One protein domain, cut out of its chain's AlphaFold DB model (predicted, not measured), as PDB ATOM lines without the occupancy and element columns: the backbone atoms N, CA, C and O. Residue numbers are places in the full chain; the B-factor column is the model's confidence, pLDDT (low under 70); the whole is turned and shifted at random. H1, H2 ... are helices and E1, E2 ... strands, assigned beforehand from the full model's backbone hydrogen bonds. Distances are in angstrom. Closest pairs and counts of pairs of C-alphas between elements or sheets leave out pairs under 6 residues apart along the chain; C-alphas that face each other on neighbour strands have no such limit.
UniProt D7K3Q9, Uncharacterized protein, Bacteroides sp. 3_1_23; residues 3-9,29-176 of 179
ATOM      1  N   ILE A   3      -7.724  50.869 -33.583       62.56
ATOM      2  CA  ILE A   3      -8.667  51.303 -32.540       62.56
ATOM      3  C   ILE A   3      -8.746  50.227 -31.456       62.56
ATOM      4  O   ILE A   3      -8.875  49.064 -31.804       62.56
ATOM      5  N   SER A   4      -8.651  50.574 -30.166       61.22
ATOM      6  CA  SER A   4      -8.617  49.595 -29.061       61.22
ATOM      7  C   SER A   4      -9.879  49.619 -28.211       61.22
ATOM      8  O   SER A   4     -10.087  50.594 -27.503       61.22
ATOM      9  N   CYS A   5     -10.672  48.545 -28.186       62.50
ATOM     10  CA  CYS A   5     -11.967  48.509 -27.481       62.50
ATOM     11  C   CYS A   5     -11.861  48.595 -25.950       62.50
ATOM     12  O   CYS A   5     -12.848  48.856 -25.268       62.50
ATOM     13  N   HIS A   6     -10.673  48.362 -25.391       65.69
ATOM     14  CA  HIS A   6     -10.442  48.383 -23.950       65.69
ATOM     15  C   HIS A   6      -9.211  49.213 -23.619       65.69
ATOM     16  O   HIS A   6      -8.210  49.171 -24.339       65.69
ATOM     17  N   ASN A   7      -9.281  49.909 -22.488       59.03
ATOM     18  CA  ASN A   7      -8.136  50.560 -21.869       59.03
ATOM     19  C   ASN A   7      -7.918  49.993 -20.466       59.03
ATOM     20  O   ASN A   7      -8.860  49.761 -19.705       59.03
ATOM     21  N   LYS A   8      -6.645  49.818 -20.112       59.75
ATOM     22  CA  LYS A   8      -6.225  49.555 -18.738       59.75
ATOM     23  C   LYS A   8      -6.374  50.848 -17.946       59.75
ATOM     24  O   LYS A   8      -5.769  51.856 -18.311       59.75
ATOM     25  N   THR A   9      -7.161  50.843 -16.876       56.47
ATOM     26  CA  THR A   9      -7.234  52.009 -15.995       56.47
ATOM     27  C   THR A   9      -6.028  51.994 -15.059       56.47
ATOM     28  O   THR A   9      -5.772  51.022 -14.345       56.47
ATOM     29  N   SER A  29       1.387  36.230 -10.609       40.22
ATOM     30  CA  SER A  29       1.475  34.767 -10.476       40.22
ATOM     31  C   SER A  29       0.485  33.977 -11.343       40.22
ATOM     32  O   SER A  29       0.664  32.776 -11.514       40.22
ATOM     33  N   TYR A  30      -0.550  34.619 -11.904       47.84
ATOM     34  CA  TYR A  30      -1.542  33.964 -12.779       47.84
ATOM     35  C   TYR A  30      -1.260  34.133 -14.278       47.84
ATOM     36  O   TYR A  30      -2.122  33.828 -15.099       47.84
ATOM     37  N   LYS A  31      -0.058  34.595 -14.649       53.34
ATOM     38  CA  LYS A  31       0.410  34.631 -16.039       53.34
ATOM     39  C   LYS A  31       0.643  33.205 -16.550       53.34
ATOM     40  O   LYS A  31       1.782  32.788 -16.737       53.34
ATOM     41  N   MET A  32      -0.424  32.461 -16.834       54.88
ATOM     42  CA  MET A  32      -0.336  31.590 -18.000       54.88
ATOM     43  C   MET A  32       0.021  32.524 -19.154       54.88
ATOM     44  O   MET A  32      -0.597  33.582 -19.301       54.88
ATOM     45  N   ASP A  33       1.096  32.209 -19.867       64.44
ATOM     46  CA  ASP A  33       1.607  33.074 -20.915       64.44
ATOM     47  C   ASP A  33       0.511  33.240 -21.971       64.44
ATOM     48  O   ASP A  33       0.252  32.343 -22.771       64.44
ATOM     49  N   ILE A  34      -0.195  34.373 -21.933       75.88
ATOM     50  CA  ILE A  34      -1.268  34.677 -22.879       75.88
ATOM     51  C   ILE A  34      -0.740  34.601 -24.313       75.88
ATOM     52  O   ILE A  34      -1.499  34.268 -25.216       75.88
ATOM     53  N   SER A  35       0.565  34.817 -24.516       75.88
ATOM     54  CA  SER A  35       1.199  34.612 -25.812       75.88
ATOM     55  C   SER A  35       1.168  33.144 -26.242       75.88
ATOM     56  O   SER A  35       0.871  32.878 -27.401       75.88
ATOM     57  N   HIS A  36       1.356  32.179 -25.335       78.69
ATOM     58  CA  HIS A  36       1.233  30.754 -25.658       78.69
ATOM     59  C   HIS A  36      -0.194  30.404 -26.091       78.69
ATOM     60  O   HIS A  36      -0.379  29.734 -27.105       78.69
ATOM     61  N   PHE A  37      -1.207  30.922 -25.385       84.12
ATOM     62  CA  PHE A  37      -2.593  30.755 -25.819       84.12
ATOM     63  C   PHE A  37      -2.817  31.363 -27.207       84.12
ATOM     64  O   PHE A  37      -3.323  30.673 -28.087       84.12
ATOM     65  N   ILE A  38      -2.399  32.613 -27.426       83.19
ATOM     66  CA  ILE A  38      -2.588  33.308 -28.705       83.19
ATOM     67  C   ILE A  38      -1.860  32.585 -29.848       83.19
ATOM     68  O   ILE A  38      -2.427  32.448 -30.923       83.19
ATOM     69  N   HIS A  39      -0.659  32.051 -29.626       82.69
ATOM     70  CA  HIS A  39       0.057  31.256 -30.631       82.69
ATOM     71  C   HIS A  39      -0.603  29.901 -30.920       82.69
ATOM     72  O   HIS A  39      -0.361  29.320 -31.974       82.69
ATOM     73  N   SER A  40      -1.434  29.396 -30.006       85.44
ATOM     74  CA  SER A  40      -2.155  28.131 -30.174       85.44
ATOM     75  C   SER A  40      -3.498  28.264 -30.897       85.44
ATOM     76  O   SER A  40      -4.167  27.244 -31.090       85.44
ATOM     77  N   ILE A  41      -3.944  29.493 -31.205       88.19
ATOM     78  CA  ILE A  41      -5.270  29.687 -31.788       88.19
ATOM     79  C   ILE A  41      -5.268  29.321 -33.269       88.19
ATOM     80  O   ILE A  41      -4.495  29.844 -34.068       88.19
ATOM     81  N   GLU A  42      -6.194  28.454 -33.641       90.81
ATOM     82  CA  GLU A  42      -6.479  28.114 -35.022       90.81
ATOM     83  C   GLU A  42      -7.746  28.843 -35.468       90.81
ATOM     84  O   GLU A  42      -8.738  28.901 -34.726       90.81
ATOM     85  N   PRO A  43      -7.740  29.427 -36.675       90.06
ATOM     86  CA  PRO A  43      -8.884  30.173 -37.155       90.06
ATOM     87  C   PRO A  43     -10.083  29.256 -37.402       90.06
ATOM     88  O   PRO A  43      -9.968  28.214 -38.042       90.06
ATOM     89  N   GLY A  44     -11.252  29.683 -36.933       91.00
ATOM     90  CA  GLY A  44     -12.530  29.053 -37.236       91.00
ATOM     91  C   GLY A  44     -13.374  29.878 -38.205       91.00
ATOM     92  O   GLY A  44     -12.956  30.914 -38.740       91.00
ATOM     93  N   GLU A  45     -14.601  29.406 -38.416       93.69
ATOM     94  CA  GLU A  45     -15.576  30.083 -39.262       93.69
ATOM     95  C   GLU A  45     -16.001  31.446 -38.694       93.69
ATOM     96  O   GLU A  45     -15.789  31.787 -37.527       93.69
ATOM     97  N   THR A  46     -16.605  32.264 -39.551       96.44
ATOM     98  CA  THR A  46     -17.244  33.521 -39.154       96.44
ATOM     99  C   THR A  46     -18.686  33.479 -39.612       96.44
ATOM    100  O   THR A  46     -18.951  33.311 -40.800       96.44
ATOM    101  N   ILE A  47     -19.608  33.629 -38.668       97.31
ATOM    102  CA  ILE A  47     -21.042  33.698 -38.942       97.31
ATOM    103  C   ILE A  47     -21.486  35.128 -38.675       97.31
ATOM    104  O   ILE A  47     -21.278  35.638 -37.575       97.31
ATOM    105  N   VAL A  48     -22.105  35.760 -39.669       97.88
ATOM    106  CA  VAL A  48     -22.728  37.076 -39.523       97.88
ATOM    107  C   VAL A  48     -24.224  36.927 -39.748       97.88
ATOM    108  O   VAL A  48     -24.666  36.533 -40.829       97.88
ATOM    109  N   GLU A  49     -24.998  37.257 -38.722       97.81
ATOM    110  CA  GLU A  49     -26.446  37.388 -38.802       97.81
ATOM    111  C   GLU A  49     -26.813  38.865 -38.865       97.81
ATOM    112  O   GLU A  49     -26.475  39.646 -37.978       97.81
ATOM    113  N   GLU A  50     -27.549  39.237 -39.896       96.88
ATOM    114  CA  GLU A  50     -28.225  40.517 -39.987       96.88
ATOM    115  C   GLU A  50     -29.657  40.360 -39.475       96.88
ATOM    116  O   GLU A  50     -30.395  39.473 -39.915       96.88
ATOM    117  N   LYS A  51     -30.042  41.228 -38.540       96.44
ATOM    118  CA  LYS A  51     -31.368  41.274 -37.931       96.44
ATOM    119  C   LYS A  51     -31.990  42.636 -38.169       96.44
ATOM    120  O   LYS A  51     -31.429  43.642 -37.748       96.44
ATOM    121  N   GLN A  52     -33.144  42.661 -38.823       94.25
ATOM    122  CA  GLN A  52     -33.870  43.889 -39.137       94.25
ATOM    123  C   GLN A  52     -35.326  43.764 -38.694       94.25
ATOM    124  O   GLN A  52     -35.956  42.727 -38.912       94.25
ATOM    125  N   MET A  53     -35.869  44.826 -38.102       87.00
ATOM    126  CA  MET A  53     -37.308  44.923 -37.852       87.00
ATOM    127  C   MET A  53     -38.026  45.382 -39.126       87.00
ATOM    128  O   MET A  53     -37.746  46.465 -39.640       87.00
ATOM    129  N   GLN A  54     -38.973  44.588 -39.622       82.94
ATOM    130  CA  GLN A  54     -39.881  44.979 -40.701       82.94
ATOM    131  C   GLN A  54     -41.308  45.051 -40.146       82.94
ATOM    132  O   GLN A  54     -42.006  44.049 -39.990       82.94
ATOM    133  N   GLY A  55     -41.739  46.260 -39.776       84.06
ATOM    134  CA  GLY A  55     -43.006  46.455 -39.071       84.06
ATOM    135  C   GLY A  55     -42.962  45.846 -37.665       84.06
ATOM    136  O   GLY A  55     -42.325  46.406 -36.778       84.06
ATOM    137  N   LYS A  56     -43.654  44.718 -37.457       86.38
ATOM    138  CA  LYS A  56     -43.669  43.971 -36.181       86.38
ATOM    139  C   LYS A  56     -42.862  42.670 -36.219       86.38
ATOM    140  O   LYS A  56     -42.772  41.995 -35.197       86.38
ATOM    141  N   GLU A  57     -42.314  42.301 -37.373       90.56
ATOM    142  CA  GLU A  57     -41.586  41.045 -37.549       90.56
ATOM    143  C   GLU A  57     -40.075  41.275 -37.515       90.56
ATOM    144  O   GLU A  57     -39.560  42.226 -38.108       90.56
ATOM    145  N   LEU A  58     -39.363  40.383 -36.822       91.00
ATOM    146  CA  LEU A  58     -37.905  40.350 -36.811       91.00
ATOM    147  C   LEU A  58     -37.419  39.413 -37.915       91.00
ATOM    148  O   LEU A  58     -37.577  38.195 -37.822       91.00
ATOM    149  N   ILE A  59     -36.771  39.972 -38.928       94.50
ATOM    150  CA  ILE A  59     -36.169  39.204 -40.015       94.50
ATOM    151  C   ILE A  59     -34.711  38.948 -39.674       94.50
ATOM    152  O   ILE A  59     -33.963  39.886 -39.408       94.50
ATOM    153  N   THR A  60     -34.306  37.678 -39.708       95.88
ATOM    154  CA  THR A  60     -32.909  37.260 -39.548       95.88
ATOM    155  C   THR A  60     -32.415  36.643 -40.847       95.88
ATOM    156  O   THR A  60     -33.085  35.789 -41.426       95.88
ATOM    157  N   ARG A  61     -31.238  37.062 -41.308       96.12
ATOM    158  CA  ARG A  61     -30.612  36.552 -42.531       96.12
ATOM    159  C   ARG A  61     -29.099  36.478 -42.375       96.12
ATOM    160  O   ARG A  61     -28.502  37.273 -41.655       96.12
ATOM    161  N   LYS A  62     -28.474  35.517 -43.055       97.00
ATOM    162  CA  LYS A  62     -27.014  35.447 -43.147       97.00
ATOM    163  C   LYS A  62     -26.517  36.636 -43.972       97.00
ATOM    164  O   LYS A  62     -27.082  36.926 -45.025       97.00
ATOM    165  N   ASN A  63     -25.466  37.300 -43.510       96.12
ATOM    166  CA  ASN A  63     -24.816  38.393 -44.221       96.12
ATOM    167  C   ASN A  63     -23.389  37.975 -44.604       96.12
ATOM    168  O   ASN A  63     -22.663  37.393 -43.805       96.12
ATOM    169  N   GLU A  64     -22.998  38.237 -45.848       96.19
ATOM    170  CA  GLU A  64     -21.663  37.896 -46.376       96.19
ATOM    171  C   GLU A  64     -20.838  39.148 -46.719       96.19
ATOM    172  O   GLU A  64     -19.685  39.060 -47.141       96.19
ATOM    173  N   ASN A  65     -21.434  40.323 -46.502       96.81
ATOM    174  CA  ASN A  65     -20.875  41.630 -46.822       96.81
ATOM    175  C   ASN A  65     -20.054  42.210 -45.665       96.81
ATOM    176  O   ASN A  65     -19.311  43.160 -45.858       96.81
ATOM    177  N   ILE A  66     -20.162  41.662 -44.455       97.00
ATOM    178  CA  ILE A  66     -19.263  42.001 -43.351       97.00
ATOM    179  C   ILE A  66     -18.311  40.833 -43.139       97.00
ATOM    180  O   ILE A  66     -18.749  39.698 -42.948       97.00
ATOM    181  N   LYS A  67     -17.004  41.100 -43.146       96.31
ATOM    182  CA  LYS A  67     -15.983  40.066 -42.931       96.31
ATOM    183  C   LYS A  67     -15.118  40.437 -41.743       96.31
ATOM    184  O   LYS A  67     -14.689  41.578 -41.615       96.31
ATOM    185  N   VAL A  68     -14.846  39.450 -40.893       95.06
ATOM    186  CA  VAL A  68     -13.910  39.568 -39.770       95.06
ATOM    187  C   VAL A  68     -12.751  38.621 -40.022       95.06
ATOM    188  O   VAL A  68     -12.915  37.394 -40.042       95.06
ATOM    189  N   TYR A  69     -11.573  39.195 -40.229       93.00
ATOM    190  CA  TYR A  69     -10.365  38.446 -40.542       93.00
ATOM    191  C   TYR A  69      -9.784  37.777 -39.290       93.00
ATOM    192  O   TYR A  69     -10.358  37.813 -38.196       93.00
ATOM    193  N   PHE A  70      -8.684  37.047 -39.462       87.44
ATOM    194  CA  PHE A  70      -8.070  36.288 -38.377       87.44
ATOM    195  C   PHE A  70      -7.640  37.193 -37.220       87.44
ATOM    196  O   PHE A  70      -7.190  38.318 -37.428       87.44
ATOM    197  N   LEU A  71      -7.812  36.685 -36.000       86.69
ATOM    198  CA  LEU A  71      -7.311  37.330 -34.795       86.69
ATOM    199  C   LEU A  71      -5.809  37.072 -34.731       86.69
ATOM    200  O   LEU A  71      -5.380  35.922 -34.704       86.69
ATOM    201  N   LEU A  72      -5.020  38.138 -34.735       84.88
ATOM    202  CA  LEU A  72      -3.566  38.083 -34.658       84.88
ATOM    203  C   LEU A  72      -3.111  38.717 -33.352       84.88
ATOM    204  O   LEU A  72      -3.718  39.682 -32.892       84.88
ATOM    205  N   GLN A  73      -2.028  38.212 -32.761       80.00
ATOM    206  CA  GLN A  73      -1.418  38.891 -31.622       80.00
ATOM    207  C   GLN A  73      -1.044  40.319 -32.016       80.00
ATOM    208  O   GLN A  73      -0.433  40.537 -33.062       80.00
ATOM    209  N   ASP A  74      -1.374  41.290 -31.170       75.31
ATOM    210  CA  ASP A  74      -0.819  42.625 -31.318       75.31
ATOM    211  C   ASP A  74       0.659  42.610 -30.886       75.31
ATOM    212  O   ASP A  74       0.936  42.466 -29.690       75.31
ATOM    213  N   PRO A  75       1.626  42.759 -31.815       65.25
ATOM    214  CA  PRO A  75       3.049  42.588 -31.509       65.25
ATOM    215  C   PRO A  75       3.567  43.632 -30.510       65.25
ATOM    216  O   PRO A  75       4.583  43.419 -29.852       65.25
ATOM    217  N   CYS A  76       2.859  44.755 -30.371       65.00
ATOM    218  CA  CYS A  76       3.210  45.840 -29.458       65.00
ATOM    219  C   CYS A  76       2.542  45.719 -28.077       65.00
ATOM    220  O   CYS A  76       2.799  46.547 -27.201       65.00
ATOM    221  N   SER A  77       1.676  44.724 -27.862       63.62
ATOM    222  CA  SER A  77       0.896  44.578 -26.634       63.62
ATOM    223  C   SER A  77       1.503  43.537 -25.692       63.62
ATOM    224  O   SER A  77       1.532  42.345 -25.993       63.62
ATOM    225  N   LYS A  78       1.852  43.972 -24.475       61.97
ATOM    226  CA  LYS A  78       2.200  43.079 -23.354       61.97
ATOM    227  C   LYS A  78       0.979  42.517 -22.614       61.97
ATOM    228  O   LYS A  78       1.135  41.630 -21.782       61.97
ATOM    229  N   ASP A  79      -0.213  43.038 -22.897       67.56
ATOM    230  CA  ASP A  79      -1.426  42.821 -22.103       67.56
ATOM    231  C   ASP A  79      -2.456  41.901 -22.808       67.56
ATOM    232  O   ASP A  79      -3.596  41.830 -22.379       67.56
ATOM    233  N   GLY A  80      -2.091  41.158 -23.863       75.75
ATOM    234  CA  GLY A  80      -3.010  40.188 -24.491       75.75
ATOM    235  C   GLY A  80      -4.035  40.767 -25.472       75.75
ATOM    236  O   GLY A  80      -5.110  40.201 -25.652       75.75
ATOM    237  N   PHE A  81      -3.728  41.892 -26.118       84.44
ATOM    238  CA  PHE A  81      -4.555  42.405 -27.204       84.44
ATOM    239  C   PHE A  81      -4.407  41.576 -28.489       84.44
ATOM    240  O   PHE A  81      -3.311  41.153 -28.871       84.44
ATOM    241  N   LEU A  82      -5.536  41.387 -29.167       87.19
ATOM    242  CA  LEU A  82      -5.674  40.741 -30.464       87.19
ATOM    243  C   LEU A  82      -6.101  41.775 -31.504       87.19
ATOM    244  O   LEU A  82      -7.092  42.471 -31.305       87.19
ATOM    245  N   ASN A  83      -5.396  41.845 -32.625       88.44
ATOM    246  CA  ASN A  83      -5.746  42.676 -33.768       88.44
ATOM    247  C   ASN A  83      -6.552  41.864 -34.786       88.44
ATOM    248  O   ASN A  83      -6.252  40.699 -35.045       88.44
ATOM    249  N   THR A  84      -7.539  42.490 -35.414       90.94
ATOM    250  CA  THR A  84      -8.204  41.956 -36.608       90.94
ATOM    251  C   THR A  84      -8.608  43.090 -37.541       90.94
ATOM    252  O   THR A  84      -8.815  44.228 -37.110       90.94
ATOM    253  N   GLU A  85      -8.700  42.781 -38.828       93.69
ATOM    254  CA  GLU A  85      -9.342  43.647 -39.807       93.69
ATOM    255  C   GLU A  85     -10.825  43.280 -39.915       93.69
ATOM    256  O   GLU A  85     -11.190  42.101 -39.944       93.69
ATOM    257  N   ILE A  86     -11.679  44.298 -39.988       95.19
ATOM    258  CA  ILE A  86     -13.093  44.137 -40.318       95.19
ATOM    259  C   ILE A  86     -13.381  44.931 -41.585       95.19
ATOM    260  O   ILE A  86     -13.098  46.131 -41.630       95.19
ATOM    261  N   THR A  87     -13.947  44.271 -42.598       96.88
ATOM    262  CA  THR A  87     -14.451  44.930 -43.811       96.88
ATOM    263  C   THR A  87     -15.960  45.083 -43.735       96.88
ATOM    264  O   THR A  87     -16.675  44.182 -43.290       96.88
ATOM    265  N   ASN A  88     -16.435  46.237 -44.187       97.31
ATOM    266  CA  ASN A  88     -17.840  46.514 -44.400       97.31
ATOM    267  C   ASN A  88     -18.082  46.725 -45.898       97.31
ATOM    268  O   ASN A  88     -17.931  47.834 -46.403       97.31
ATOM    269  N   ASP A  89     -18.489  45.665 -46.585       97.12
ATOM    270  CA  ASP A  89     -18.887  45.671 -47.994       97.12
ATOM    271  C   ASP A  89     -20.409  45.906 -48.141       97.12
ATOM    272  O   ASP A  89     -20.970  45.732 -49.223       97.12
ATOM    273  N   THR A  90     -21.114  46.290 -47.067       94.44
ATOM    274  CA  THR A  90     -22.522  46.711 -47.157       94.44
ATOM    275  C   THR A  90     -22.631  48.112 -47.760       94.44
ATOM    276  O   THR A  90     -21.642  48.833 -47.886       94.44
ATOM    277  N   ASN A  91     -23.849  48.528 -48.110       93.69
ATOM    278  CA  ASN A  91     -24.107  49.865 -48.646       93.69
ATOM    279  C   ASN A  91     -24.287  50.945 -47.564       93.69
ATOM    280  O   ASN A  91     -24.507  52.101 -47.917       93.69
ATOM    281  N   ASP A  92     -24.182  50.602 -46.277       94.44
ATOM    282  CA  ASP A  92     -24.364  51.538 -45.163       94.44
ATOM    283  C   ASP A  92     -23.137  51.557 -44.243       94.44
ATOM    284  O   ASP A  92     -22.290  50.668 -44.274       94.44
ATOM    285  N   THR A  93     -23.016  52.596 -43.426       95.50
ATOM    286  CA  THR A  93     -22.032  52.660 -42.346       95.50
ATOM    287  C   THR A  93     -22.519  51.835 -41.160       95.50
ATOM    288  O   THR A  93     -23.653  51.998 -40.712       95.50
ATOM    289  N   ILE A  94     -21.650  50.984 -40.613       95.56
ATOM    290  CA  ILE A  94     -21.951  50.202 -39.409       95.56
ATOM    291  C   ILE A  94     -21.221  50.775 -38.199       95.56
ATOM    292  O   ILE A  94     -20.069  51.190 -38.299       95.56
ATOM    293  N   PHE A  95     -21.881  50.781 -37.050       93.81
ATOM    294  CA  PHE A  95     -21.375  51.334 -35.798       93.81
ATOM    295  C   PHE A  95     -21.199  50.214 -34.792       93.81
ATOM    296  O   PHE A  95     -22.120  49.429 -34.569       93.81
ATOM    297  N   TYR A  96     -20.008  50.125 -34.214       91.44
ATOM    298  CA  TYR A  96     -19.707  49.133 -33.194       91.44
ATOM    299  C   TYR A  96     -20.483  49.426 -31.903       91.44
ATOM    300  O   TYR A  96     -20.596  50.577 -31.487       91.44
ATOM    301  N   MET A  97     -21.006  48.373 -31.274       88.44
ATOM    302  CA  MET A  97     -21.726  48.458 -30.001       88.44
ATOM    303  C   MET A  97     -21.019  47.715 -28.877       88.44
ATOM    304  O   MET A  97     -20.978  48.206 -27.755       88.44
ATOM    305  N   ASN A  98     -20.564  46.487 -29.135       88.81
ATOM    306  CA  ASN A  98     -20.042  45.627 -28.081       88.81
ATOM    307  C   ASN A  98     -19.235  44.453 -28.645       88.81
ATOM    308  O   ASN A  98     -19.463  44.013 -29.777       88.81
ATOM    309  N   ASP A  99     -18.368  43.899 -27.802       91.25
ATOM    310  CA  ASP A  99     -17.689  42.628 -28.010       91.25
ATOM    311  C   ASP A  99     -17.801  41.702 -26.795       91.25
ATOM    312  O   ASP A  99     -18.017  42.142 -25.666       91.25
ATOM    313  N   LEU A 100     -17.684  40.397 -27.015       91.25
ATOM    314  CA  LEU A 100     -17.624  39.418 -25.939       91.25
ATOM    315  C   LEU A 100     -16.807  38.208 -26.365       91.25
ATOM    316  O   LEU A 100     -17.183  37.493 -27.295       91.25
ATOM    317  N   PHE A 101     -15.735  37.925 -25.632       93.62
ATOM    318  CA  PHE A 101     -15.082  36.626 -25.719       93.62
ATOM    319  C   PHE A 101     -15.829  35.584 -24.891       93.62
ATOM    320  O   PHE A 101     -16.270  35.841 -23.770       93.62
ATOM    321  N   SER A 102     -15.966  34.383 -25.435       95.38
ATOM    322  CA  SER A 102     -16.542  33.237 -24.734       95.38
ATOM    323  C   SER A 102     -15.815  31.956 -25.111       95.38
ATOM    324  O   SER A 102     -15.321  31.826 -26.233       95.38
ATOM    325  N   TYR A 103     -15.804  30.998 -24.194       94.62
ATOM    326  CA  TYR A 103     -15.361  29.635 -24.455       94.62
ATOM    327  C   TYR A 103     -16.555  28.685 -24.422       94.62
ATOM    328  O   TYR A 103     -17.554  28.938 -23.746       94.62
ATOM    329  N   TYR A 104     -16.471  27.604 -25.180       96.06
ATOM    330  CA  TYR A 104     -17.491  26.571 -25.207       96.06
ATOM    331  C   TYR A 104     -17.189  25.513 -24.148       96.06
ATOM    332  O   TYR A 104     -16.087  24.963 -24.091       96.06
ATOM    333  N   LYS A 105     -18.178  25.216 -23.310       93.25
ATOM    334  CA  LYS A 105     -18.113  24.194 -22.274       93.25
ATOM    335  C   LYS A 105     -18.884  22.962 -22.735       93.25
ATOM    336  O   LYS A 105     -20.111  22.930 -22.686       93.25
ATOM    337  N   GLU A 106     -18.143  21.930 -23.133       90.56
ATOM    338  CA  GLU A 106     -18.714  20.692 -23.686       90.56
ATOM    339  C   GLU A 106     -19.625  19.958 -22.694       90.56
ATOM    340  O   GLU A 106     -20.642  19.400 -23.087       90.56
ATOM    341  N   SER A 107     -19.314  20.007 -21.393       92.25
ATOM    342  CA  SER A 107     -20.052  19.256 -20.366       92.25
ATOM    343  C   SER A 107     -21.542  19.601 -20.271       92.25
ATOM    344  O   SER A 107     -22.301  18.849 -19.671       92.25
ATOM    345  N   ASN A 108     -21.945  20.778 -20.753       93.81
ATOM    346  CA  ASN A 108     -23.327  21.249 -20.689       93.81
ATOM    347  C   ASN A 108     -23.753  22.025 -21.945       93.81
ATOM    348  O   ASN A 108     -24.682  22.823 -21.852       93.81
ATOM    349  N   ASP A 109     -23.058  21.820 -23.069       93.44
ATOM    350  CA  ASP A 109     -23.365  22.431 -24.370       93.44
ATOM    351  C   ASP A 109     -23.635  23.948 -24.289       93.44
ATOM    352  O   ASP A 109     -24.658  24.460 -24.743       93.44
ATOM    353  N   SER A 110     -22.737  24.692 -23.632       94.56
ATOM    354  CA  SER A 110     -22.954  26.120 -23.371       94.56
ATOM    355  C   SER A 110     -21.747  26.992 -23.695       94.56
ATOM    356  O   SER A 110     -20.598  26.568 -23.610       94.56
ATOM    357  N   TRP A 111     -22.017  28.247 -24.055       95.94
ATOM    358  CA  TRP A 111     -20.999  29.286 -24.184       95.94
ATOM    359  C   TRP A 111     -20.898  30.064 -22.878       95.94
ATOM    360  O   TRP A 111     -21.890  30.628 -22.417       95.94
ATOM    361  N   LEU A 112     -19.700  30.120 -22.306       93.69
ATOM    362  CA  LEU A 112     -19.421  30.861 -21.086       93.69
ATOM    363  C   LEU A 112     -18.549  32.080 -21.392       93.69
ATOM    364  O   LEU A 112     -17.518  31.936 -22.056       93.69
ATOM    365  N   PRO A 113     -18.939  33.278 -20.921       92.75
ATOM    366  CA  PRO A 113     -18.165  34.488 -21.150       92.75
ATOM    367  C   PRO A 113     -16.819  34.416 -20.426       92.75
ATOM    368  O   PRO A 113     -16.739  33.950 -19.287       92.75
ATOM    369  N   LEU A 114     -15.767  34.918 -21.071       90.25
ATOM    370  CA  LEU A 114     -14.500  35.167 -20.391       90.25
ATOM    371  C   LEU A 114     -14.656  36.380 -19.474       90.25
ATOM    372  O   LEU A 114     -15.197  37.414 -19.871       90.25
ATOM    373  N   VAL A 115     -14.197  36.244 -18.232       84.81
ATOM    374  CA  VAL A 115     -14.365  37.287 -17.216       84.81
ATOM    375  C   VAL A 115     -13.300  38.358 -17.410       84.81
ATOM    376  O   VAL A 115     -12.105  38.063 -17.378       84.81
ATOM    377  N   TYR A 116     -13.741  39.603 -17.594       80.69
ATOM    378  CA  TYR A 116     -12.862  40.767 -17.668       80.69
ATOM    379  C   TYR A 116     -12.396  41.162 -16.260       80.69
ATOM    380  O   TYR A 116     -13.221  41.233 -15.344       80.69
ATOM    381  N   PRO A 117     -11.096  41.439 -16.057       75.12
ATOM    382  CA  PRO A 117     -10.612  41.992 -14.801       75.12
ATOM    383  C   PRO A 117     -11.244  43.359 -14.514       75.12
ATOM    384  O   PRO A 117     -11.470  44.151 -15.426       75.12
ATOM    385  N   SER A 118     -11.458  43.678 -13.237       74.50
ATOM    386  CA  SER A 118     -12.101  44.931 -12.808       74.50
ATOM    387  C   SER A 118     -11.335  46.207 -13.186       74.50
ATOM    388  O   SER A 118     -11.914  47.289 -13.194       74.50
ATOM    389  N   ASN A 119     -10.042  46.099 -13.506       70.62
ATOM    390  CA  ASN A 119      -9.182  47.203 -13.937       70.62
ATOM    391  C   ASN A 119      -9.110  47.385 -15.468       70.62
ATOM    392  O   ASN A 119      -8.310  48.188 -15.953       70.62
ATOM    393  N   TYR A 120      -9.916  46.641 -16.230       67.62
ATOM    394  CA  TYR A 120     -10.111  46.865 -17.658       67.62
ATOM    395  C   TYR A 120     -11.523  47.367 -17.900       67.62
ATOM    396  O   TYR A 120     -12.504  46.677 -17.629       67.62
ATOM    397  N   VAL A 121     -11.616  48.582 -18.428       66.62
ATOM    398  CA  VAL A 121     -12.892  49.193 -18.784       66.62
ATOM    399  C   VAL A 121     -13.070  49.059 -20.291       66.62
ATOM    400  O   VAL A 121     -12.158  49.367 -21.065       66.62
ATOM    401  N   LYS A 122     -14.249  48.574 -20.697       69.81
ATOM    402  CA  LYS A 122     -14.717  48.706 -22.074       69.81
ATOM    403  C   LYS A 122     -14.848  50.181 -22.367       69.81
ATOM    404  O   LYS A 122     -15.626  50.874 -21.716       69.81
ATOM    405  N   ASN A 123     -14.074  50.659 -23.323       64.50
ATOM    406  CA  ASN A 123     -14.383  51.955 -23.869       64.50
ATOM    407  C   ASN A 123     -15.561  51.753 -24.816       64.50
ATOM    408  O   ASN A 123     -15.451  50.982 -25.772       64.50
ATOM    409  N   ASP A 124     -16.646  52.485 -24.590       54.59
ATOM    410  CA  ASP A 124     -17.680  52.688 -25.601       54.59
ATOM    411  C   ASP A 124     -17.080  53.543 -26.721       54.59
ATOM    412  O   ASP A 124     -17.289  54.753 -26.815       54.59
ATOM    413  N   ILE A 125     -16.224  52.940 -27.542       58.44
ATOM    414  CA  ILE A 125     -15.651  53.646 -28.672       58.44
ATOM    415  C   ILE A 125     -16.672  53.529 -29.786       58.44
ATOM    416  O   ILE A 125     -16.795  52.490 -30.426       58.44
ATOM    417  N   GLY A 126     -17.409  54.616 -30.002       62.91
ATOM    418  CA  GLY A 126     -18.314  54.793 -31.134       62.91
ATOM    419  C   GLY A 126     -17.564  54.882 -32.463       62.91
ATOM    420  O   GLY A 126     -17.704  55.867 -33.184       62.91
ATOM    421  N   TYR A 127     -16.727  53.892 -32.785       79.19
ATOM    422  CA  TYR A 127     -16.123  53.793 -34.101       79.19
ATOM    423  C   TYR A 127     -17.101  53.157 -35.080       79.19
ATOM    424  O   TYR A 127     -17.809  52.188 -34.796       79.19
ATOM    425  N   SER A 128     -17.109  53.743 -36.267       90.94
ATOM    426  CA  SER A 128     -17.907  53.312 -37.394       90.94
ATOM    427  C   SER A 128     -17.010  52.773 -38.495       90.94
ATOM    428  O   SER A 128     -15.920  53.301 -38.721       90.94
ATOM    429  N   ILE A 129     -17.494  51.784 -39.230       94.62
ATOM    430  CA  ILE A 129     -16.868  51.298 -40.457       94.62
ATOM    431  C   ILE A 129     -17.728  51.814 -41.609       94.62
ATOM    432  O   ILE A 129     -18.847  51.320 -41.779       94.62
ATOM    433  N   PRO A 130     -17.274  52.825 -42.373       95.94
ATOM    434  CA  PRO A 130     -18.037  53.312 -43.513       95.94
ATOM    435  C   PRO A 130     -18.285  52.206 -44.540       95.94
ATOM    436  O   PRO A 130     -17.541  51.227 -44.605       95.94
ATOM    437  N   SER A 131     -19.319  52.398 -45.353       96.50
ATOM    438  CA  SER A 131     -19.600  51.551 -46.514       96.50
ATOM    439  C   SER A 131     -18.361  51.418 -47.410       96.50
ATOM    440  O   SER A 131     -17.669  52.405 -47.686       96.50
ATOM    441  N   GLN A 132     -18.078  50.192 -47.854       96.06
ATOM    442  CA  GLN A 132     -16.944  49.822 -48.707       96.06
ATOM    443  C   GLN A 132     -15.567  50.174 -48.109       96.06
ATOM    444  O   GLN A 132     -14.640  50.571 -48.827       96.06
ATOM    445  N   LYS A 133     -15.421  50.084 -46.781       97.06
ATOM    446  CA  LYS A 133     -14.153  50.338 -46.075       97.06
ATOM    447  C   LYS A 133     -13.777  49.189 -45.151       97.06
ATOM    448  O   LYS A 133     -14.625  48.431 -44.685       97.06
ATOM    449  N   SER A 134     -12.484  49.116 -44.846       95.00
ATOM    450  CA  SER A 134     -11.933  48.263 -43.800       95.00
ATOM    451  C   SER A 134     -11.310  49.097 -42.685       95.00
ATOM    452  O   SER A 134     -10.824  50.211 -42.915       95.00
ATOM    453  N   ILE A 135     -11.332  48.565 -41.464       92.62
ATOM    454  CA  ILE A 135     -10.587  49.119 -40.331       92.62
ATOM    455  C   ILE A 135      -9.892  48.008 -39.551       92.62
ATOM    456  O   ILE A 135     -10.348  46.867 -39.532       92.62
ATOM    457  N   GLN A 136      -8.806  48.366 -38.864       90.88
ATOM    458  CA  GLN A 136      -8.143  47.479 -37.914       90.88
ATOM    459  C   GLN A 136      -8.599  47.803 -36.494       90.88
ATOM    460  O   GLN A 136      -8.541  48.956 -36.053       90.88
ATOM    461  N   ILE A 137      -9.020  46.773 -35.768       87.75
ATOM    462  CA  ILE A 137      -9.500  46.875 -34.392       87.75
ATOM    463  C   ILE A 137      -8.656  45.964 -33.504       87.75
ATOM    464  O   ILE A 137      -8.318  44.846 -33.892       87.75
ATOM    465  N   LYS A 138      -8.342  46.453 -32.303       87.81
ATOM    466  CA  LYS A 138      -7.767  45.687 -31.206       87.81
ATOM    467  C   LYS A 138      -8.847  45.309 -30.208       87.81
ATOM    468  O   LYS A 138      -9.499  46.179 -29.629       87.81
ATOM    469  N   PHE A 139      -8.949  44.022 -29.933       87.50
ATOM    470  CA  PHE A 139      -9.767  43.463 -28.872       87.50
ATOM    471  C   PHE A 139      -8.878  43.016 -27.720       87.50
ATOM    472  O   PHE A 139      -7.801  42.466 -27.931       87.50
ATOM    473  N   PHE A 140      -9.323  43.245 -26.492       86.12
ATOM    474  CA  PHE A 140      -8.620  42.761 -25.311       86.12
ATOM    475  C   PHE A 140      -9.116  41.360 -24.979       86.12
ATOM    476  O   PHE A 140     -10.290  41.194 -24.649       86.12
ATOM    477  N   LEU A 141      -8.235  40.361 -25.078       87.12
ATOM    478  CA  LEU A 141      -8.541  39.011 -24.626       87.12
ATOM    479  C   LEU A 141      -8.396  38.963 -23.094       87.12
ATOM    480  O   LEU A 141      -7.285  39.155 -22.591       87.12
ATOM    481  N   PRO A 142      -9.472  38.708 -22.328       84.12
ATOM    482  CA  PRO A 142      -9.413  38.773 -20.874       84.12
ATOM    483  C   PRO A 142      -8.484  37.705 -20.296       84.12
ATOM    484  O   PRO A 142      -8.753  36.523 -20.521       84.12
ATOM    485  N   PRO A 143      -7.456  38.064 -19.506       79.69
ATOM    486  CA  PRO A 143      -6.537  37.089 -18.935       79.69
ATOM    487  C   PRO A 143      -7.288  36.105 -18.041       79.69
ATOM    488  O   PRO A 143      -8.026  36.502 -17.139       79.69
ATOM    489  N   GLN A 144      -7.077  34.815 -18.285       82.19
ATOM    490  CA  GLN A 144      -7.625  33.733 -17.478       82.19
ATOM    491  C   GLN A 144      -6.507  33.059 -16.683       82.19
ATOM    492  O   GLN A 144      -5.364  33.001 -17.133       82.19
ATOM    493  N   LYS A 145      -6.851  32.492 -15.518       77.94
ATOM    494  CA  LYS A 145      -5.926  31.631 -14.755       77.94
ATOM    495  C   LYS A 145      -5.433  30.456 -15.605       77.94
ATOM    496  O   LYS A 145      -4.297  30.021 -15.468       77.94
ATOM    497  N   GLU A 146      -6.317  29.944 -16.449       81.06
ATOM    498  CA  GLU A 146      -6.044  28.922 -17.443       81.06
ATOM    499  C   GLU A 146      -7.011  29.125 -18.603       81.06
ATOM    500  O   GLU A 146      -8.186  29.423 -18.379       81.06
ATOM    501  N   TYR A 147      -6.521  28.946 -19.825       86.12
ATOM    502  CA  TYR A 147      -7.371  28.841 -21.000       86.12
ATOM    503  C   TYR A 147      -7.587  27.361 -21.322       86.12
ATOM    504  O   TYR A 147      -6.632  26.691 -21.716       86.12
ATOM    505  N   PRO A 148      -8.807  26.820 -21.155       86.75
ATOM    506  CA  PRO A 148      -9.089  25.443 -21.536       86.75
ATOM    507  C   PRO A 148      -8.826  25.198 -23.025       86.75
ATOM    508  O   PRO A 148      -9.163  26.030 -23.867       86.75
ATOM    509  N   LYS A 149      -8.302  24.023 -23.375       89.62
ATOM    510  CA  LYS A 149      -8.313  23.563 -24.767       89.62
ATOM    511  C   LYS A 149      -9.762  23.493 -25.264       89.62
ATOM    512  O   LYS A 149     -10.627  23.001 -24.540       89.62
ATOM    513  N   GLY A 150     -10.029  23.942 -26.490       92.44
ATOM    514  CA  GLY A 150     -11.358  23.805 -27.092       92.44
ATOM    515  C   GLY A 150     -11.793  24.983 -27.955       92.44
ATOM    516  O   GLY A 150     -10.970  25.721 -28.494       92.44
ATOM    517  N   LYS A 151     -13.114  25.122 -28.115       95.50
ATOM    518  CA  LYS A 151     -13.744  26.141 -28.966       95.50
ATOM    519  C   LYS A 151     -13.923  27.455 -28.220       95.50
ATOM    520  O   LYS A 151     -14.397  27.488 -27.086       95.50
ATOM    521  N   TYR A 152     -13.638  28.537 -28.920       95.31
ATOM    522  CA  TYR A 152     -13.818  29.904 -28.474       95.31
ATOM    523  C   TYR A 152     -14.565  30.703 -29.536       95.31
ATOM    524  O   TYR A 152     -14.609  30.331 -30.713       95.31
ATOM    525  N   LYS A 153     -15.151  31.821 -29.116       95.81
ATOM    526  CA  LYS A 153     -15.687  32.817 -30.036       95.81
ATOM    527  C   LYS A 153     -15.469  34.231 -29.524       95.81
ATOM    528  O   LYS A 153     -15.545  34.485 -28.322       95.81
ATOM    529  N   LEU A 154     -15.258  35.137 -30.467       95.56
ATOM    530  CA  LEU A 154     -15.430  36.570 -30.302       95.56
ATOM    531  C   LEU A 154     -16.786  36.935 -30.904       95.56
ATOM    532  O   LEU A 154     -17.003  36.769 -32.105       95.56
ATOM    533  N   GLN A 155     -17.702  37.398 -30.064       95.44
ATOM    534  CA  GLN A 155     -18.979  37.942 -30.501       95.44
ATOM    535  C   GLN A 155     -18.836  39.445 -30.686       95.44
ATOM    536  O   GLN A 155     -18.309  40.098 -29.792       95.44
ATOM    537  N   LEU A 156     -19.315  39.988 -31.801       94.44
ATOM    538  CA  LEU A 156     -19.367  41.425 -32.059       94.44
ATOM    539  C   LEU A 156     -20.797  41.835 -32.390       94.44
ATOM    540  O   LEU A 156     -21.517  41.100 -33.071       94.44
ATOM    541  N   LEU A 157     -21.181  43.020 -31.934       94.06
ATOM    542  CA  LEU A 157     -22.460  43.633 -32.257       94.06
ATOM    543  C   LEU A 157     -22.228  44.974 -32.944       94.06
ATOM    544  O   LEU A 157     -21.520  45.831 -32.411       94.06
ATOM    545  N   PHE A 158     -22.859  45.149 -34.101       94.56
ATOM    546  CA  PHE A 158     -22.920  46.416 -34.818       94.56
ATOM    547  C   PHE A 158     -24.367  46.801 -35.118       94.56
ATOM    548  O   PHE A 158     -25.237  45.934 -35.189       94.56
ATOM    549  N   HIS A 159     -24.610  48.084 -35.368       94.38
ATOM    550  CA  HIS A 159     -25.872  48.572 -35.926       94.38
ATOM    551  C   HIS A 159     -25.639  49.425 -37.180       94.38
ATOM    552  O   HIS A 159     -24.584  50.043 -37.327       94.38
ATOM    553  N   SER A 160     -26.625  49.474 -38.076       94.06
ATOM    554  CA  SER A 160     -26.655  50.386 -39.230       94.06
ATOM    555  C   SER A 160     -26.765  51.851 -38.794       94.06
ATOM    556  O   SER A 160     -27.115  52.133 -37.644       94.06
ATOM    557  N   ALA A 161     -26.528  52.806 -39.693       91.75
ATOM    558  CA  ALA A 161     -26.654  54.229 -39.367       91.75
ATOM    559  C   ALA A 161     -28.070  54.596 -38.895       91.75
ATOM    560  O   ALA A 161     -28.233  55.393 -37.970       91.75
ATOM    561  N   SER A 162     -29.086  53.956 -39.481       86.81
ATOM    562  CA  SER A 162     -30.488  54.146 -39.103       86.81
ATOM    563  C   SER A 162     -30.890  53.448 -37.798       86.81
ATOM    564  O   SER A 162     -31.934  53.773 -37.246       86.81
ATOM    565  N   LYS A 163     -30.066  52.522 -37.280       86.25
ATOM    566  CA  LYS A 163     -30.357  51.642 -36.126       86.25
ATOM    567  C   LYS A 163     -31.530  50.672 -36.323       86.25
ATOM    568  O   LYS A 163     -31.989  50.065 -35.355       86.25
ATOM    569  N   ASP A 164     -31.969  50.479 -37.563       89.50
ATOM    570  CA  ASP A 164     -33.025  49.513 -37.899       89.50
ATOM    571  C   ASP A 164     -32.477  48.105 -38.152       89.50
ATOM    572  O   ASP A 164     -33.220  47.124 -38.088       89.50
ATOM    573  N   THR A 165     -31.174  48.010 -38.432       94.06
ATOM    574  CA  THR A 165     -30.480  46.760 -38.726       94.06
ATOM    575  C   THR A 165     -29.346  46.547 -37.734       94.06
ATOM    576  O   THR A 165     -28.525  47.436 -37.509       94.06
ATOM    577  N   TYR A 166     -29.277  45.344 -37.173       95.81
ATOM    578  CA  TYR A 166     -28.236  44.898 -36.255       95.81
ATOM    579  C   TYR A 166     -27.465  43.738 -36.870       95.81
ATOM    580  O   TYR A 166     -28.055  42.819 -37.434       95.81
ATOM    581  N   TYR A 167     -26.148  43.758 -36.723       96.88
ATOM    582  CA  TYR A 167     -25.258  42.716 -37.213       96.88
ATOM    583  C   TYR A 167     -24.627  42.003 -36.022       96.88
ATOM    584  O   TYR A 167     -23.856  42.598 -35.266       96.88
ATOM    585  N   TYR A 168     -24.968  40.729 -35.862       97.06
ATOM    586  CA  TYR A 168     -24.417  39.840 -34.849       97.06
ATOM    587  C   TYR A 168     -23.356  38.972 -35.504       97.06
ATOM    588  O   TYR A 168     -23.661  38.138 -36.356       97.06
ATOM    589  N   ILE A 169     -22.106  39.169 -35.110       97.19
ATOM    590  CA  ILE A 169     -20.969  38.458 -35.686       97.19
ATOM    591  C   ILE A 169     -20.421  37.495 -34.648       97.19
ATOM    592  O   ILE A 169     -20.073  37.911 -33.549       97.19
ATOM    593  N   ASN A 170     -20.299  36.221 -34.999       97.25
ATOM    594  CA  ASN A 170     -19.553  35.239 -34.224       97.25
ATOM    595  C   ASN A 170     -18.304  34.844 -35.014       97.25
ATOM    596  O   ASN A 170     -18.402  34.191 -36.055       97.25
ATOM    597  N   LYS A 171     -17.130  35.235 -34.514       96.44
ATOM    598  CA  LYS A 171     -15.829  34.785 -35.016       96.44
ATOM    599  C   LYS A 171     -15.346  33.631 -34.151       96.44
ATOM    600  O   LYS A 171     -14.963  33.852 -33.004       96.44
ATOM    601  N   PHE A 172     -15.369  32.416 -34.687       95.81
ATOM    602  CA  PHE A 172     -14.922  31.228 -33.966       95.81
ATOM    603  C   PHE A 172     -13.418  31.015 -34.124       95.81
ATOM    604  O   PHE A 172     -12.816  31.396 -35.130       95.81
ATOM    605  N   PHE A 173     -12.818  30.395 -33.118       94.06
ATOM    606  CA  PHE A 173     -11.438  29.930 -33.142       94.06
ATOM    607  C   PHE A 173     -11.277  28.748 -32.186       94.06
ATOM    608  O   PHE A 173     -12.052  28.577 -31.243       94.06
ATOM    609  N   LEU A 174     -10.298  27.899 -32.460       92.56
ATOM    610  CA  LEU A 174      -9.943  26.758 -31.620       92.56
ATOM    611  C   LEU A 174      -8.649  27.084 -30.892       92.56
ATOM    612  O   LEU A 174      -7.777  27.708 -31.474       92.56
ATOM    613  N   SER A 175      -8.503  26.660 -29.643       89.00
ATOM    614  CA  SER A 175      -7.204  26.652 -28.975       89.00
ATOM    615  C   SER A 175      -6.758  25.221 -28.764       89.00
ATOM    616  O   SER A 175      -7.493  24.417 -28.181       89.00
ATOM    617  N   ASN A 176      -5.538  24.939 -29.217       83.12
ATOM    618  CA  ASN A 176      -4.843  23.681 -28.975       83.12
ATOM    619  C   ASN A 176      -3.867  23.749 -27.798       83.12
ATOM    620  O   ASN A 176      -3.183  22.756 -27.549       83.12
TER     621      ASN A 176
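AT A GLANCE: This is residues 3 to 9 and 29 to 176 of the 179 residues of an uncharacterized protein of Bacteroides sp. 3_1_23 (UniProt D7K3Q9). What shape do these atoms make? A long, twisted sheet of six strands, E3 E2 E11 E10 E6 E7, is curled like part of a barrel, and a smaller sheet, E4 E5 E9, covers part of one of its faces. The hairpin of E2 and E3 reaches to one end of the longest axis, the short helix H1 lies toward the other end, and the small pair E1 and E8 lies near the end of E9. What is it built of? The printed part has 155 residues, with one named helix and eleven named strands in the order E1 H1 E2 E3 E4 E5 E6 E7 E8 E9 E10 E11; the three sheets are antiparallel and the class is mostly strand. The whole is compact, with a radius of gyration of the C-alphas of 16.0 A and spans of 53 by 35 by 27 A.

HOW THE PARTS SIT: Where does the first printed stretch sit? E1, residues 6 to 8, and E8, residues 120 to 122, are antiparallel neighbours at 153 degrees, with N 7 and O 121 within hydrogen-bond range at 3.3 A. The closest C-alphas of E1 and E9, residues 133 to 140, are those of His 6 and Phe 140, 6.1 A apart, and residues 3 to 4 pair in parallel with residues 137 to 138 of E9. How does the helix stand? H1, residues 34 to 39, has every O i to N i+4 pair within hydrogen-bond range. It is only just not on the six-strand sheet, and only just not on the three-strand sheet, with 4 pairs of C-alphas within 10 A in each case. How does the largest sheet run? Strand beside strand come E3, residues 57 to 62, E2, residues 41 to 54, E11, residues 165 to 175, E10, residues 150 to 160, E6, residues 94 to 105, and E7, residues 110 to 113. The hairpins E2 and E3, E10 and E11, and E6 and E7 have N 52 and O 59 at 3.0 A, N 156 and O 169 at 2.8 A, and N 112 and O 103 at 2.8 A. E2 and E11 are antiparallel at 165 degrees with N 47 and O 170 at 2.9 A, and E10 and E6 at 161 degrees with N 100 and O 155 at 2.9 A. Where is the smaller sheet? E4, residues 66 to 68, and E5, residues 81 to 88, form a hairpin with N 67 and O 87 at 3.1 A, and E5 and E9 are antiparallel with N 84 and O 137 at 2.9 A. The closest C-alphas of E2 and E4 are those of Thr 46 and Val 68, 6.9 A apart, while E5 and E11 are apart. E6 bends by 62 degrees at residue 97, and it is near E9, with 6 pairs of C-alphas within 10 A.

IN THESE COORDINATES: Where do the first elements lie? E1 begins with C-alpha 6 at (-10.442, 48.383, -23.950) and is 6.8 A long; H1 is 8.6 A long. Which strands are long? E2 spans 38.9 A from C-alpha 41 at (-5.270, 29.687, -31.788), E10 33.0 A, E11 32.3 A, E6 31.4 A, E9 22.8 A, E5 22.1 A and E3 16.6 A. Where does the last one end? E11 ends with C-alpha 175 at (-7.204, 26.652, -28.975); the short strands E4, E7 and E8 span 6.9 A, 9.9 A and 6.6 A.

THE WHOLE: How far does it reach, and is it cut? The two C-alphas farthest apart are those of Ser 29 and Gly 55, at 54.2 A. Residues 10 to 28 are not printed, and C-alphas 9 and 29 are 20.1 A apart across the cut. Which link is long, and where is confidence low? The link from E4 to E5 is long, with 12 residues. The mean pLDDT of the printed part is 85.9, and residues 3 to 9, 29 to 33, 75 to 79 and 120 to 126 are under 70.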